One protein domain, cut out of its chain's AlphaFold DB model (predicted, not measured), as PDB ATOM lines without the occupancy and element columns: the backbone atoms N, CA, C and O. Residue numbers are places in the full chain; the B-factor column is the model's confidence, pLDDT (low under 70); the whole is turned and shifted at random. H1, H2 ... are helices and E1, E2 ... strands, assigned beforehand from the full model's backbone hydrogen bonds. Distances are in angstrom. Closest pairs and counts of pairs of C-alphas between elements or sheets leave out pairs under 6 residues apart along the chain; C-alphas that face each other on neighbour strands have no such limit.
ATOM      1  N   ILE A   3     -44.384 -56.204  30.195       91.31
ATOM      2  CA  ILE A   3     -43.758 -55.593  31.368       91.31
ATOM      3  C   ILE A   3     -44.344 -56.198  32.646       91.31
ATOM      4  O   ILE A   3     -45.539 -56.491  32.716       91.31
ATOM      5  N   ARG A   4     -43.489 -56.423  33.643       90.12
ATOM      6  CA  ARG A   4     -43.829 -57.023  34.935       90.12
ATOM      7  C   ARG A   4     -43.113 -56.285  36.054       90.12
ATOM      8  O   ARG A   4     -41.890 -56.165  36.009       90.12
ATOM      9  N   LYS A   5     -43.844 -55.816  37.064       87.00
ATOM     10  CA  LYS A   5     -43.231 -55.359  38.318       87.00
ATOM     11  C   LYS A   5     -42.629 -56.556  39.044       87.00
ATOM     12  O   LYS A   5     -43.235 -57.625  39.091       87.00
ATOM     13  N   ILE A   6     -41.461 -56.361  39.635       83.12
ATOM     14  CA  ILE A   6     -40.858 -57.312  40.558       83.12
ATOM     15  C   ILE A   6     -40.676 -56.652  41.924       83.12
ATOM     16  O   ILE A   6     -40.298 -55.482  42.038       83.12
ATOM     17  N   ASN A   7     -40.977 -57.413  42.970       67.94
ATOM     18  CA  ASN A   7     -40.759 -56.987  44.344       67.94
ATOM     19  C   ASN A   7     -39.293 -57.260  44.705       67.94
ATOM     20  O   ASN A   7     -38.747 -58.303  44.341       67.94
ATOM     21  N   SER A   8     -38.644 -56.309  45.377       54.72
ATOM     22  CA  SER A   8     -37.222 -56.410  45.718       54.72
ATOM     23  C   SER A   8     -36.944 -57.627  46.602       54.72
ATOM     24  O   SER A   8     -37.527 -57.756  47.672       54.72
ATOM     25  N   LEU A   9     -35.990 -58.466  46.186       49.25
ATOM     26  CA  LEU A   9     -35.498 -59.664  46.894       49.25
ATOM     27  C   LEU A   9     -34.676 -59.353  48.165       49.25
ATOM     28  O   LEU A   9     -33.832 -60.145  48.579       49.25
ATOM     29  N   ASN A  29     -52.846 -58.416  40.825       38.88
ATOM     30  CA  ASN A  29     -53.023 -58.430  39.365       38.88
ATOM     31  C   ASN A  29     -52.616 -57.123  38.653       38.88
ATOM     32  O   ASN A  29     -52.532 -57.113  37.427       38.88
ATOM     33  N   ASP A  30     -52.365 -56.027  39.372       51.78
ATOM     34  CA  ASP A  30     -52.348 -54.668  38.792       51.78
ATOM     35  C   ASP A  30     -50.950 -54.190  38.340       51.78
ATOM     36  O   ASP A  30     -50.612 -53.010  38.399       51.78
ATOM     37  N   SER A  31     -50.051 -55.115  37.979       66.25
ATOM     38  CA  SER A  31     -48.634 -54.789  37.711       66.25
ATOM     39  C   SER A  31     -47.941 -55.641  36.638       66.25
ATOM     40  O   SER A  31     -46.728 -55.529  36.448       66.25
ATOM     41  N   ASN A  32     -48.703 -56.463  35.912       79.25
ATOM     42  CA  ASN A  32     -48.232 -57.240  34.767       79.25
ATOM     43  C   ASN A  32     -49.069 -56.872  33.535       79.25
ATOM     44  O   ASN A  32     -50.266 -57.148  33.509       79.25
ATOM     45  N   GLU A  33     -48.455 -56.297  32.500       89.19
ATOM     46  CA  GLU A  33     -49.137 -56.003  31.233       89.19
ATOM     47  C   GLU A  33     -48.402 -56.635  30.049       89.19
ATOM     48  O   GLU A  33     -47.197 -56.455  29.867       89.19
ATOM     49  N   THR A  34     -49.154 -57.330  29.196       90.25
ATOM     50  CA  THR A  34     -48.699 -57.807  27.889       90.25
ATOM     51  C   THR A  34     -49.622 -57.262  26.809       90.25
ATOM     52  O   THR A  34     -50.842 -57.390  26.908       90.25
ATOM     53  N   ARG A  35     -49.041 -56.699  25.745       88.88
ATOM     54  CA  ARG A  35     -49.751 -56.336  24.516       88.88
ATOM     55  C   ARG A  35     -49.011 -56.771  23.260       88.88
ATOM     56  O   ARG A  35     -47.785 -56.661  23.161       88.88
ATOM     57  N   VAL A  36     -49.797 -57.189  22.276       90.69
ATOM     58  CA  VAL A  36     -49.431 -57.127  20.859       90.69
ATOM     59  C   VAL A  36     -49.650 -55.680  20.412       90.69
ATOM     60  O   VAL A  36     -50.640 -55.074  20.813       90.69
ATOM     61  N   ILE A  37     -48.698 -55.119  19.667       90.69
ATOM     62  CA  ILE A  37     -48.714 -53.725  19.206       90.69
ATOM     63  C   ILE A  37     -48.286 -53.738  17.740       90.69
ATOM     64  O   ILE A  37     -47.234 -54.290  17.411       90.69
ATOM     65  N   SER A  38     -49.100 -53.150  16.871       91.81
ATOM     66  CA  SER A  38     -48.845 -53.049  15.433       91.81
ATOM     67  C   SER A  38     -47.956 -51.841  15.115       91.81
ATOM     68  O   SER A  38     -47.903 -50.870  15.870       91.81
ATOM     69  N   TRP A  39     -47.257 -51.863  13.977       91.88
ATOM     70  CA  TRP A  39     -46.470 -50.707  13.529       91.88
ATOM     71  C   TRP A  39     -47.365 -49.468  13.341       91.88
ATOM     72  O   TRP A  39     -48.397 -49.553  12.678       91.88
ATOM     73  N   GLN A  40     -46.961 -48.333  13.924       92.81
ATOM     74  CA  GLN A  40     -47.733 -47.077  13.984       92.81
ATOM     75  C   GLN A  40     -49.107 -47.193  14.687       92.81
ATOM     76  O   GLN A  40     -49.981 -46.347  14.498       92.81
ATOM     77  N   GLU A  41     -49.314 -48.204  15.539       92.31
ATOM     78  CA  GLU A  41     -50.502 -48.287  16.395       92.31
ATOM     79  C   GLU A  41     -50.422 -47.264  17.538       92.31
ATOM     80  O   GLU A  41     -49.533 -47.335  18.394       92.31
ATOM     81  N   LYS A  42     -51.361 -46.309  17.571       92.44
ATOM     82  CA  LYS A  42     -51.440 -45.307  18.640       92.44
ATOM     83  C   LYS A  42     -52.169 -45.858  19.862       92.44
ATOM     84  O   LYS A  42     -53.346 -46.198  19.797       92.44
ATOM     85  N   ILE A  43     -51.484 -45.844  21.001       91.62
ATOM     86  CA  ILE A  43     -52.011 -46.186  22.317       91.62
ATOM     87  C   ILE A  43     -51.749 -44.983  23.224       91.62
ATOM     88  O   ILE A  43     -50.598 -44.653  23.481       91.62
ATOM     89  N   PHE A  44     -52.803 -44.322  23.703       90.00
ATOM     90  CA  PHE A  44     -52.672 -43.069  24.456       90.00
ATOM     91  C   PHE A  44     -52.144 -43.254  25.887       90.00
ATOM     92  O   PHE A  44     -52.683 -44.084  26.637       90.00
ATOM     93  N   LEU A  79     -50.695 -49.451  31.634       86.81
ATOM     94  CA  LEU A  79     -49.298 -49.107  31.886       86.81
ATOM     95  C   LEU A  79     -48.547 -48.825  30.577       86.81
ATOM     96  O   LEU A  79     -47.772 -47.879  30.505       86.81
ATOM     97  N   LEU A  80     -48.788 -49.634  29.541       92.06
ATOM     98  CA  LEU A  80     -48.126 -49.531  28.238       92.06
ATOM     99  C   LEU A  80     -48.856 -48.578  27.284       92.06
ATOM    100  O   LEU A  80     -50.068 -48.704  27.066       92.06
ATOM    101  N   PHE A  81     -48.096 -47.685  26.648       93.19
ATOM    102  CA  PHE A  81     -48.584 -46.723  25.657       93.19
ATOM    103  C   PHE A  81     -47.540 -46.463  24.554       93.19
ATOM    104  O   PHE A  81     -46.436 -47.011  24.596       93.19
ATOM    105  N   THR A  82     -47.894 -45.691  23.521       94.06
ATOM    106  CA  THR A  82     -47.025 -45.462  22.354       94.06
ATOM    107  C   THR A  82     -47.028 -44.009  21.893       94.06
ATOM    108  O   THR A  82     -48.060 -43.333  21.907       94.06
ATOM    109  N   TYR A  83     -45.873 -43.553  21.405       93.31
ATOM    110  CA  TYR A  83     -45.792 -42.409  20.496       93.31
ATOM    111  C   TYR A  83     -45.571 -42.912  19.075       93.31
ATOM    112  O   TYR A  83     -44.733 -43.787  18.846       93.31
ATOM    113  N   VAL A  84     -46.341 -42.373  18.137       92.69
ATOM    114  CA  VAL A  84     -46.239 -42.667  16.702       92.69
ATOM    115  C   VAL A  84     -45.551 -41.509  15.980       92.69
ATOM    116  O   VAL A  84     -45.342 -40.446  16.561       92.69
ATOM    117  N   ASP A  85     -45.209 -41.692  14.709       88.75
ATOM    118  CA  ASP A  85     -44.423 -40.728  13.925       88.75
ATOM    119  C   ASP A  85     -45.080 -39.332  13.874       88.75
ATOM    120  O   ASP A  85     -44.429 -38.298  14.021       88.75
ATOM    121  N   GLU A  86     -46.413 -39.305  13.766       85.69
ATOM    122  CA  GLU A  86     -47.222 -38.078  13.749       85.69
ATOM    123  C   GLU A  86     -47.147 -37.263  15.062       85.69
ATOM    124  O   GLU A  86     -47.462 -36.070  15.060       85.69
ATOM    125  N   ASP A  87     -46.717 -37.862  16.181       85.69
ATOM    126  CA  ASP A  87     -46.691 -37.206  17.496       85.69
ATOM    127  C   ASP A  87     -45.514 -36.250  17.687       85.69
ATOM    128  O   ASP A  87     -45.566 -35.399  18.575       85.69
ATOM    129  N   ASN A  88     -44.474 -36.345  16.848       75.50
ATOM    130  CA  ASN A  88     -43.246 -35.551  16.975       75.50
ATOM    131  C   ASN A  88     -42.612 -35.656  18.381       75.50
ATOM    132  O   ASN A  88     -42.121 -34.667  18.930       75.50
ATOM    133  N   TYR A  89     -42.650 -36.848  18.981       81.12
ATOM    134  CA  TYR A  89     -42.005 -37.117  20.264       81.12
ATOM    135  C   TYR A  89     -40.482 -37.213  20.096       81.12
ATOM    136  O   TYR A  89     -39.990 -37.962  19.252       81.12
ATOM    137  N   TYR A  90     -39.740 -36.494  20.938       73.81
ATOM    138  CA  TYR A  90     -38.280 -36.547  21.004       73.81
ATOM    139  C   TYR A  90     -37.870 -36.928  22.436       73.81
ATOM    140  O   TYR A  90     -38.096 -36.128  23.348       73.81
ATOM    141  N   PRO A  91     -37.303 -38.128  22.672       69.06
ATOM    142  CA  PRO A  91     -36.859 -38.523  24.006       69.06
ATOM    143  C   PRO A  91     -35.686 -37.654  24.475       69.06
ATOM    144  O   PRO A  91     -34.789 -37.337  23.692       69.06
ATOM    145  N   ALA A  92     -35.683 -37.293  25.760       59.19
ATOM    146  CA  ALA A  92     -34.708 -36.362  26.330       59.19
ATOM    147  C   ALA A  92     -33.265 -36.905  26.336       59.19
ATOM    148  O   ALA A  92     -32.326 -36.126  26.208       59.19
ATOM    149  N   ASP A  93     -33.083 -38.228  26.399       49.28
ATOM    150  CA  ASP A  93     -31.775 -38.904  26.481       49.28
ATOM    151  C   ASP A  93     -30.993 -38.942  25.143       49.28
ATOM    152  O   ASP A  93     -30.146 -39.809  24.910       49.28
ATOM    153  N   GLN A  94     -31.245 -37.991  24.236       49.31
ATOM    154  CA  GLN A  94     -30.503 -37.827  22.979       49.31
ATOM    155  C   GLN A  94     -29.133 -37.125  23.139       49.31
ATOM    156  O   GLN A  94     -28.542 -36.688  22.150       49.31
ATOM    157  N   ASP A  95     -28.548 -37.135  24.343       38.50
ATOM    158  CA  ASP A  95     -27.130 -36.795  24.582       38.50
ATOM    159  C   ASP A  95     -26.147 -37.766  23.886       38.50
ATOM    160  O   ASP A  95     -24.950 -37.490  23.764       38.50
ATOM    161  N   ASN A  96     -26.648 -38.863  23.303       41.34
ATOM    162  CA  ASN A  96     -25.983 -39.512  22.173       41.34
ATOM    163  C   ASN A  96     -26.007 -38.591  20.936       41.34
ATOM    164  O   ASN A  96     -26.775 -38.793  19.989       41.34
ATOM    165  N   HIS A  97     -25.086 -37.618  20.915       39.19
ATOM    166  CA  HIS A  97     -24.829 -36.687  19.805       39.19
ATOM    167  C   HIS A  97     -24.785 -37.364  18.419       39.19
ATOM    168  O   HIS A  97     -25.131 -36.740  17.417       39.19
ATOM    169  N   SER A  98     -24.402 -38.641  18.351       42.53
ATOM    170  CA  SER A  98     -24.379 -39.457  17.134       42.53
ATOM    171  C   SER A  98     -25.751 -39.651  16.470       42.53
ATOM    172  O   SER A  98     -25.809 -39.712  15.244       42.53
ATOM    173  N   GLN A  99     -26.860 -39.718  17.220       40.44
ATOM    174  CA  GLN A  99     -28.198 -39.897  16.630       40.44
ATOM    175  C   GLN A  99     -28.836 -38.572  16.196       40.44
ATOM    176  O   GLN A  99     -29.390 -38.505  15.097       40.44
ATOM    177  N   VAL A 100     -28.684 -37.506  16.992       41.78
ATOM    178  CA  VAL A 100     -29.148 -36.144  16.645       41.78
ATOM    179  C   VAL A 100     -28.462 -35.632  15.375       41.78
ATOM    180  O   VAL A 100     -29.071 -34.973  14.533       41.78
ATOM    181  N   GLN A 101     -27.184 -35.968  15.194       37.62
ATOM    182  CA  GLN A 101     -26.443 -35.560  14.007       37.62
ATOM    183  C   GLN A 101     -26.883 -36.330  12.748       37.62
ATOM    184  O   GLN A 101     -26.831 -35.767  11.658       37.62
ATOM    185  N   LEU A 102     -27.397 -37.565  12.871       42.72
ATOM    186  CA  LEU A 102     -27.979 -38.303  11.741       42.72
ATOM    187  C   LEU A 102     -29.379 -37.809  11.341       42.72
ATOM    188  O   LEU A 102     -29.718 -37.883  10.162       42.72
ATOM    189  N   SER A 103     -30.208 -37.332  12.276       41.34
ATOM    190  CA  SER A 103     -31.548 -36.813  11.948       41.34
ATOM    191  C   SER A 103     -31.509 -35.437  11.274       41.34
ATOM    192  O   SER A 103     -32.363 -35.147  10.442       41.34
ATOM    193  N   LEU A 104     -30.489 -34.618  11.553       42.38
ATOM    194  CA  LEU A 104     -30.298 -33.303  10.923       42.38
ATOM    195  C   LEU A 104     -29.633 -33.347   9.530       42.38
ATOM    196  O   LEU A 104     -29.601 -32.323   8.847       42.38
ATOM    197  N   LEU A 105     -29.095 -34.496   9.101       41.66
ATOM    198  CA  LEU A 105     -28.306 -34.626   7.861       41.66
ATOM    199  C   LEU A 105     -29.035 -35.301   6.685       41.66
ATOM    200  O   LEU A 105     -28.467 -35.377   5.595       41.66
ATOM    201  N   THR A 106     -30.284 -35.744   6.851       43.12
ATOM    202  CA  THR A 106     -31.089 -36.317   5.753       43.12
ATOM    203  C   THR A 106     -32.545 -35.848   5.802       43.12
ATOM    204  O   THR A 106     -33.186 -36.047   6.829       43.12
ATOM    205  N   PRO A 107     -33.122 -35.338   4.694       42.72
ATOM    206  CA  PRO A 107     -34.558 -35.057   4.573       42.72
ATOM    207  C   PRO A 107     -35.398 -36.323   4.296       42.72
ATOM    208  O   PRO A 107     -36.557 -36.224   3.889       42.72
ATOM    209  N   ALA A 108     -34.812 -37.511   4.473       52.25
ATOM    210  CA  ALA A 108     -35.486 -38.792   4.315       52.25
ATOM    211  C   ALA A 108     -36.624 -38.913   5.336       52.25
ATOM    212  O   ALA A 108     -36.425 -38.678   6.531       52.25
ATOM    213  N   LYS A 109     -37.813 -39.324   4.881       69.81
ATOM    214  CA  LYS A 109     -38.986 -39.573   5.740       69.81
ATOM    215  C   LYS A 109     -38.814 -40.859   6.555       69.81
ATOM    216  O   LYS A 109     -39.523 -41.841   6.339       69.81
ATOM    217  N   ARG A 110     -37.855 -40.873   7.480       79.06
ATOM    218  CA  ARG A 110     -37.745 -41.924   8.493       79.06
ATOM    219  C   ARG A 110     -38.952 -41.814   9.412       79.06
ATOM    220  O   ARG A 110     -39.178 -40.747   9.964       79.06
ATOM    221  N   GLN A 111     -39.676 -42.914   9.576       88.81
ATOM    222  CA  GLN A 111     -40.784 -42.976  10.516       88.81
ATOM    223  C   GLN A 111     -40.308 -43.552  11.848       88.81
ATOM    224  O   GLN A 111     -39.589 -44.558  11.854       88.81
ATOM    225  N   SER A 112     -40.709 -42.962  12.970       90.56
ATOM    226  CA  SER A 112     -40.412 -43.480  14.311       90.56
ATOM    227  C   SER A 112     -41.656 -43.996  15.036       90.56
ATOM    228  O   SER A 112     -42.791 -43.629  14.741       90.56
ATOM    229  N   MET A 113     -41.444 -44.902  15.985       93.62
ATOM    230  CA  MET A 113     -42.442 -45.325  16.958       93.62
ATOM    231  C   MET A 113     -41.736 -45.631  18.274       93.62
ATOM    232  O   MET A 113     -40.761 -46.383  18.301       93.62
ATOM    233  N   HIS A 114     -42.238 -45.081  19.371       94.25
ATOM    234  CA  HIS A 114     -41.678 -45.283  20.701       94.25
ATOM    235  C   HIS A 114     -42.665 -46.076  21.551       94.25
ATOM    236  O   HIS A 114     -43.846 -45.731  21.633       94.25
ATOM    237  N   LEU A 115     -42.182 -47.157  22.161       94.50
ATOM    238  CA  LEU A 115     -42.935 -47.977  23.098       94.50
ATOM    239  C   LEU A 115     -42.591 -47.517  24.512       94.50
ATOM    240  O   LEU A 115     -41.425 -47.544  24.911       94.50
ATOM    241  N   MET A 116     -43.612 -47.100  25.250       93.12
ATOM    242  CA  MET A 116     -43.482 -46.401  26.523       93.12
ATOM    243  C   MET A 116     -44.212 -47.153  27.640       93.12
ATOM    244  O   MET A 116     -45.160 -47.905  27.385       93.12
ATOM    245  N   ALA A 117     -43.810 -46.903  28.884       92.25
ATOM    246  CA  ALA A 117     -44.562 -47.287  30.074       92.25
ATOM    247  C   ALA A 117     -44.758 -46.100  31.022       92.25
ATOM    248  O   ALA A 117     -43.852 -45.294  31.220       92.25
ATOM    249  N   ASP A 118     -45.938 -46.012  31.626       89.50
ATOM    250  CA  ASP A 118     -46.258 -45.065  32.691       89.50
ATOM    251  C   ASP A 118     -45.991 -45.734  34.042       89.50
ATOM    252  O   ASP A 118     -46.821 -46.474  34.567       89.50
ATOM    253  N   LEU A 119     -44.792 -45.520  34.585       86.38
ATOM    254  CA  LEU A 119     -44.347 -46.116  35.850       86.38
ATOM    255  C   LEU A 119     -44.462 -45.120  37.022       86.38
ATOM    256  O   LEU A 119     -43.675 -45.176  37.965       86.38
ATOM    257  N   GLY A 120     -45.395 -44.164  36.929       80.94
ATOM    258  CA  GLY A 120     -45.439 -42.940  37.746       80.94
ATOM    259  C   GLY A 120     -44.717 -41.753  37.090       80.94
ATOM    260  O   GLY A 120     -44.929 -40.605  37.468       80.94
ATOM    261  N   ARG A 121     -43.919 -42.041  36.057       83.25
ATOM    262  CA  ARG A 121     -43.411 -41.112  35.043       83.25
ATOM    263  C   ARG A 121     -43.390 -41.845  33.701       83.25
ATOM    264  O   ARG A 121     -43.337 -43.077  33.677       83.25
ATOM    265  N   GLU A 122     -43.397 -41.103  32.603       88.12
ATOM    266  CA  GLU A 122     -43.287 -41.677  31.260       88.12
ATOM    267  C   GLU A 122     -41.852 -42.182  31.019       88.12
ATOM    268  O   GLU A 122     -40.894 -41.414  31.074       88.12
ATOM    269  N   VAL A 123     -41.697 -43.489  30.782       89.69
ATOM    270  CA  VAL A 123     -40.406 -44.161  30.563       89.69
ATOM    271  C   VAL A 123     -40.371 -44.778  29.168       89.69
ATOM    272  O   VAL A 123     -41.277 -45.522  28.788       89.69
ATOM    273  N   LEU A 124     -39.306 -44.500  28.415       92.62
ATOM    274  CA  LEU A 124     -39.030 -45.125  27.123       92.62
ATOM    275  C   LEU A 124     -38.516 -46.556  27.325       92.62
ATOM    276  O   LEU A 124     -37.489 -46.753  27.966       92.62
ATOM    277  N   LEU A 125     -39.207 -47.545  26.750       92.62
ATOM    278  CA  LEU A 125     -38.778 -48.949  26.774       92.62
ATOM    279  C   LEU A 125     -38.080 -49.362  25.476       92.62
ATOM    280  O   LEU A 125     -37.047 -50.022  25.516       92.62
ATOM    281  N   PHE A 126     -38.648 -48.987  24.324       93.50
ATOM    282  CA  PHE A 126     -38.093 -49.299  23.003       93.50
ATOM    283  C   PHE A 126     -38.353 -48.176  22.000       93.50
ATOM    284  O   PHE A 126     -39.393 -47.524  22.028       93.50
ATOM    285  N   THR A 127     -37.440 -48.018  21.049       91.94
ATOM    286  CA  THR A 127     -37.586 -47.181  19.858       91.94
ATOM    287  C   THR A 127     -37.494 -48.057  18.616       91.94
ATOM    288  O   THR A 127     -36.501 -48.749  18.402       91.94
ATOM    289  N   LEU A 128     -38.531 -48.018  17.786       92.06
ATOM    290  CA  LEU A 128     -38.578 -48.649  16.475       92.06
ATOM    291  C   LEU A 128     -38.469 -47.542  15.419       92.06
ATOM    292  O   LEU A 128     -39.171 -46.535  15.493       92.06
ATOM    293  N   THR A 129     -37.600 -47.714  14.428       89.25
ATOM    294  CA  THR A 129     -37.432 -46.756  13.327       89.25
ATOM    295  C   THR A 129     -37.476 -47.464  11.984       89.25
ATOM    296  O   THR A 129     -36.724 -48.403  11.737       89.25
ATOM    297  N   TRP A 130     -38.362 -47.002  11.108       86.69
ATOM    298  CA  TRP A 130     -38.491 -47.472   9.737       86.69
ATOM    299  C   TRP A 130     -37.835 -46.469   8.796       86.69
ATOM    300  O   TRP A 130     -38.238 -45.305   8.738       86.69
ATOM    301  N   ASN A 131     -36.836 -46.918   8.038       81.75
ATOM    302  CA  ASN A 131     -36.320 -46.158   6.908       81.75
ATOM    303  C   ASN A 131     -36.955 -46.687   5.606       81.75
ATOM    304  O   ASN A 131     -36.547 -47.756   5.144       81.75
ATOM    305  N   PRO A 132     -37.917 -45.968   4.993       75.75
ATOM    306  CA  PRO A 132     -38.581 -46.429   3.774       75.75
ATOM    307  C   PRO A 132     -37.661 -46.462   2.548       75.75
ATOM    308  O   PRO A 132     -37.983 -47.160   1.593       75.75
ATOM    309  N   GLU A 133     -36.543 -45.729   2.557       69.19
ATOM    310  CA  GLU A 133     -35.590 -45.697   1.436       69.19
ATOM    311  C   GLU A 133     -34.723 -46.966   1.398       69.19
ATOM    312  O   GLU A 133     -34.497 -47.530   0.331       69.19
ATOM    313  N   GLU A 134     -34.313 -47.462   2.569       68.81
ATOM    314  CA  GLU A 134     -33.508 -48.688   2.716       68.81
ATOM    315  C   GLU A 134     -34.366 -49.957   2.885       68.81
ATOM    316  O   GLU A 134     -33.873 -51.074   2.741       68.81
ATOM    317  N   GLY A 135     -35.651 -49.809   3.230       77.12
ATOM    318  CA  GLY A 135     -36.529 -50.929   3.580       77.12
ATOM    319  C   GLY A 135     -36.170 -51.601   4.915       77.12
ATOM    320  O   GLY A 135     -36.460 -52.782   5.105       77.12
ATOM    321  N   ILE A 136     -35.518 -50.868   5.826       80.44
ATOM    322  CA  ILE A 136     -34.988 -51.387   7.095       80.44
ATOM    323  C   ILE A 136     -35.845 -50.907   8.272       80.44
ATOM    324  O   ILE A 136     -36.064 -49.707   8.446       80.44
ATOM    325  N   LEU A 137     -36.269 -51.858   9.111       84.50
ATOM    326  CA  LEU A 137     -36.817 -51.611  10.445       84.50
ATOM    327  C   LEU A 137     -35.723 -51.875  11.487       84.50
ATOM    328  O   LEU A 137     -35.307 -53.018  11.669       84.50
ATOM    329  N   THR A 138     -35.294 -50.833  12.192       86.44
ATOM    330  CA  THR A 138     -34.344 -50.928  13.308       86.44
ATOM    331  C   THR A 138     -35.101 -50.856  14.629       86.44
ATOM    332  O   THR A 138     -35.989 -50.018  14.784       86.44
ATOM    333  N   VAL A 139     -34.738 -51.703  15.594       88.44
ATOM    334  CA  VAL A 139     -35.340 -51.754  16.935       88.44
ATOM    335  C   VAL A 139     -34.235 -51.569  17.972       88.44
ATOM    336  O   VAL A 139     -33.180 -52.190  17.857       88.44
ATOM    337  N   PHE A 140     -34.444 -50.678  18.943       87.38
ATOM    338  CA  PHE A 140     -33.478 -50.390  20.003       87.38
ATOM    339  C   PHE A 140     -34.165 -50.236  21.376       87.38
ATOM    340  O   PHE A 140     -35.079 -49.414  21.479       87.38
ATOM    341  N   PRO A 141     -33.721 -50.943  22.434       89.75
ATOM    342  CA  PRO A 141     -32.785 -52.074  22.391       89.75
ATOM    343  C   PRO A 141     -33.340 -53.238  21.544       89.75
ATOM    344  O   PRO A 141     -34.494 -53.205  21.122       89.75
ATOM    345  N   ASP A 142     -32.507 -54.232  21.231       85.69
ATOM    346  CA  ASP A 142     -32.918 -55.366  20.386       85.69
ATOM    347  C   ASP A 142     -33.975 -56.255  21.081       85.69
ATOM    348  O   ASP A 142     -34.197 -56.162  22.290       85.69
ATOM    349  N   PHE A 143     -34.641 -57.115  20.312       90.94
ATOM    350  CA  PHE A 143     -35.647 -58.056  20.804       90.94
ATOM    351  C   PHE A 143     -35.089 -58.980  21.896       90.94
ATOM    352  O   PHE A 143     -33.961 -59.469  21.829       90.94
ATOM    353  N   ASN A 144     -35.926 -59.282  22.883       89.81
ATOM    354  CA  ASN A 144     -35.578 -60.099  24.038       89.81
ATOM    355  C   ASN A 144     -36.806 -60.866  24.554       89.81
ATOM    356  O   ASN A 144     -37.930 -60.587  24.147       89.81
ATOM    357  N   HIS A 145     -36.606 -61.841  25.442       87.62
ATOM    358  CA  HIS A 145     -37.655 -62.754  25.902       87.62
ATOM    359  C   HIS A 145     -37.854 -62.655  27.418       87.62
ATOM    360  O   HIS A 145     -36.891 -62.774  28.184       87.62
ATOM    361  N   ILE A 146     -39.104 -62.482  27.867       87.56
ATOM    362  CA  ILE A 146     -39.414 -62.079  29.255       87.56
ATOM    363  C   ILE A 146     -38.893 -63.050  30.332       87.56
ATOM    364  O   ILE A 146     -38.611 -62.629  31.452       87.56
ATOM    365  N   THR A 147     -38.754 -64.341  30.010       84.38
ATOM    366  CA  THR A 147     -38.271 -65.378  30.945       84.38
ATOM    367  C   THR A 147     -36.786 -65.726  30.815       84.38
ATOM    368  O   THR A 147     -36.281 -66.442  31.673       84.38
ATOM    369  N   ILE A 148     -36.098 -65.277  29.757       83.19
ATOM    370  CA  ILE A 148     -34.717 -65.701  29.443       83.19
ATOM    371  C   ILE A 148     -33.742 -64.537  29.632       83.19
ATOM    372  O   ILE A 148     -32.724 -64.681  30.302       83.19
ATOM    373  N   ASN A 149     -34.059 -63.376  29.057       89.19
ATOM    374  CA  ASN A 149     -33.211 -62.186  29.070       89.19
ATOM    375  C   ASN A 149     -34.045 -60.884  29.126       89.19
ATOM    376  O   ASN A 149     -33.940 -60.044  28.230       89.19
ATOM    377  N   PRO A 150     -34.898 -60.688  30.152       90.56
ATOM    378  CA  PRO A 150     -35.628 -59.433  30.321       90.56
ATOM    379  C   PRO A 150     -34.671 -58.241  30.473       90.56
ATOM    380  O   PRO A 150     -33.576 -58.379  31.017       90.56
ATOM    381  N   PHE A 151     -35.107 -57.059  30.038       90.31
ATOM    382  CA  PHE A 151     -34.464 -55.796  30.398       90.31
ATOM    383  C   PHE A 151     -35.042 -55.268  31.710       90.31
ATOM    384  O   PHE A 151     -36.174 -55.589  32.072       90.31
ATOM    385  N   TYR A 152     -34.254 -54.464  32.420       89.88
ATOM    386  CA  TYR A 152     -34.521 -54.028  33.788       89.88
ATOM    387  C   TYR A 152     -34.729 -52.512  33.803       89.88
ATOM    388  O   TYR A 152     -33.893 -51.773  33.286       89.88
ATOM    389  N   GLN A 153     -35.812 -52.042  34.419       87.19
ATOM    390  CA  GLN A 153     -36.044 -50.627  34.708       87.19
ATOM    391  C   GLN A 153     -36.169 -50.421  36.217       87.19
ATOM    392  O   GLN A 153     -37.025 -51.026  36.861       87.19
ATOM    393  N   GLU A 154     -35.342 -49.538  36.773       86.12
ATOM    394  CA  GLU A 154     -35.384 -49.157  38.187       86.12
ATOM    395  C   GLU A 154     -36.110 -47.815  38.372       86.12
ATOM    396  O   GLU A 154     -35.903 -46.867  37.606       86.12
ATOM    397  N   MET A 155     -36.944 -47.729  39.408       82.38
ATOM    398  CA  MET A 155     -37.638 -46.522  39.852       82.38
ATOM    399  C   MET A 155     -37.242 -46.241  41.308       82.38
ATOM    400  O   MET A 155     -37.497 -47.062  42.186       82.38
ATOM    401  N   ARG A 156     -36.588 -45.096  41.559       70.69
ATOM    402  CA  ARG A 156     -35.947 -44.758  42.853       70.69
ATOM    403  C   ARG A 156     -36.678 -43.699  43.693       70.69
ATOM    404  O   ARG A 156     -36.173 -43.310  44.737       70.69
ATOM    405  N   GLU A 157     -37.816 -43.183  43.231       63.59
ATOM    406  CA  GLU A 157     -38.365 -41.906  43.729       63.59
ATOM    407  C   GLU A 157     -39.148 -41.998  45.050       63.59
ATOM    408  O   GLU A 157     -39.168 -41.027  45.802       63.59
ATOM    409  N   THR A 158     -39.791 -43.130  45.349       55.88
ATOM    410  CA  THR A 158     -40.661 -43.280  46.540       55.88
ATOM    411  C   THR A 158     -40.443 -44.601  47.273       55.88
ATOM    412  O   THR A 158     -40.276 -44.616  48.485       55.88
ATOM    413  N   ASN A 159     -40.389 -45.701  46.526       64.12
ATOM    414  CA  ASN A 159     -39.925 -47.017  46.950       64.12
ATOM    415  C   ASN A 159     -39.099 -47.604  45.802       64.12
ATOM    416  O   ASN A 159     -39.381 -47.296  44.643       64.12
ATOM    417  N   LEU A 160     -38.120 -48.468  46.097       68.31
ATOM    418  CA  LEU A 160     -37.351 -49.142  45.048       68.31
ATOM    419  C   LEU A 160     -38.251 -50.171  44.355       68.31
ATOM    420  O   LEU A 160     -38.464 -51.285  44.840       68.31
ATOM    421  N   HIS A 161     -38.833 -49.752  43.236       76.62
ATOM    422  CA  HIS A 161     -39.639 -50.585  42.359       76.62
ATOM    423  C   HIS A 161     -38.820 -50.910  41.118       76.62
ATOM    424  O   HIS A 161     -38.332 -50.013  40.430       76.62
ATOM    425  N   MET A 162     -38.676 -52.200  40.834       85.31
ATOM    426  CA  MET A 162     -37.971 -52.681  39.658       85.31
ATOM    427  C   MET A 162     -38.969 -53.376  38.730       85.31
ATOM    428  O   MET A 162     -39.928 -54.002  39.179       85.31
ATOM    429  N   TYR A 163     -38.776 -53.214  37.427       89.19
ATOM    430  CA  TYR A 163     -39.654 -53.752  36.396       89.19
ATOM    431  C   TYR A 163     -38.826 -54.516  35.373       89.19
ATOM    432  O   TYR A 163     -37.803 -54.020  34.904       89.19
ATOM    433  N   HIS A 164     -39.279 -55.712  35.013       92.19
ATOM    434  CA  HIS A 164     -38.728 -56.489  33.910       92.19
ATOM    435  C   HIS A 164     -39.595 -56.299  32.676       92.19
ATOM    436  O   HIS A 164     -40.817 -56.441  32.756       92.19
ATOM    437  N   TYR A 165     -38.982 -56.011  31.532       93.50
ATOM    438  CA  TYR A 165     -39.701 -55.810  30.281       93.50
ATOM    439  C   TYR A 165     -39.038 -56.520  29.099       93.50
ATOM    440  O   TYR A 165     -37.824 -56.747  29.073       93.50
ATOM    441  N   ALA A 166     -39.858 -56.910  28.122       93.50
ATOM    442  CA  ALA A 166     -39.403 -57.601  26.927       93.50
ATOM    443  C   ALA A 166     -40.254 -57.317  25.683       93.50
ATOM    444  O   ALA A 166     -41.483 -57.178  25.758       93.50
ATOM    445  N   LEU A 167     -39.600 -57.274  24.524       93.94
ATOM    446  CA  LEU A 167     -40.230 -57.157  23.215       93.94
ATOM    447  C   LEU A 167     -39.928 -58.404  22.384       93.94
ATOM    448  O   LEU A 167     -38.798 -58.642  21.971       93.94
TER     449      LEU A 167
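Overview. This is residues 3 to 9, 29 to 44 and 79 to 167 of the 359 residues of an uncharacterized protein of Anopheles epiroticus (UniProt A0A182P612). Two strongly twisted four-stranded sheets are offset along the longest axis and only partly face to face, and a loop with the one short helix, H1, sticks out as residues 94 to 107. The antiparallel sheets run E2 E1 E8 E7 and E3 E4 E5 E6. The 112 printed residues run E1 E2 E3 H1 E4 E5 E6 E7 E8, mostly strand, with 53 residues, under half, in named elements. The whole is compact but elongated, with a radius of gyration of the C-alphas of 15.4 A and spans of 48 by 28 by 27 A.

Arrangement. E1, residues 3 to 6, has neighbours E2, residues 32 to 34, with N 3 to O 33 at 2.8 A, and E8, residues 161 to 166, with N 4 to O 164 at 2.8 A. E7, residues 151 to 155, forms a hairpin with E8, with N 153 to O 163 at 2.8 A. E3, residues 80 to 84, is antiparallel to E4, residues 111 to 118, with N 83 to O 114 at 3.0 A. E4, E5, residues 122 to 131, and E6, residues 136 to 140, form a meander, each strand the antiparallel neighbour of the one before; N 113 to O 128 is 2.8 A and N 129 to O 138 is 2.8 A. Between the sheets, the closest C-alphas of E5 and E8, Leu 125 and Tyr 165, are 7.8 A apart. H1, residues 97 to 103, is on neither sheet and has 2 of 3 O i to N i+4 pairs within hydrogen-bond range.

Along the chain. E1 begins at C-alpha 3, (-43.758, -55.593, 31.368). E4 is 22.9 A long; E5, 25.7 A, bends by 63 degrees at residue 125. E8, 17.0 A, ends at C-alpha 166, (-39.403, -57.601, 26.927).

Size, cuts and confidence. The C-alphas of Leu 9 and Pro 107, the farthest apart, are 49.0 A apart. Cuts leave gaps of 19.1 A between C-alphas 9 and 29 and 10.2 A between C-alphas 44 and 79. The link from E3 to H1 is long. Mean pLDDT of the printed part is 77.9; residues 91 to 109 are among those under 70.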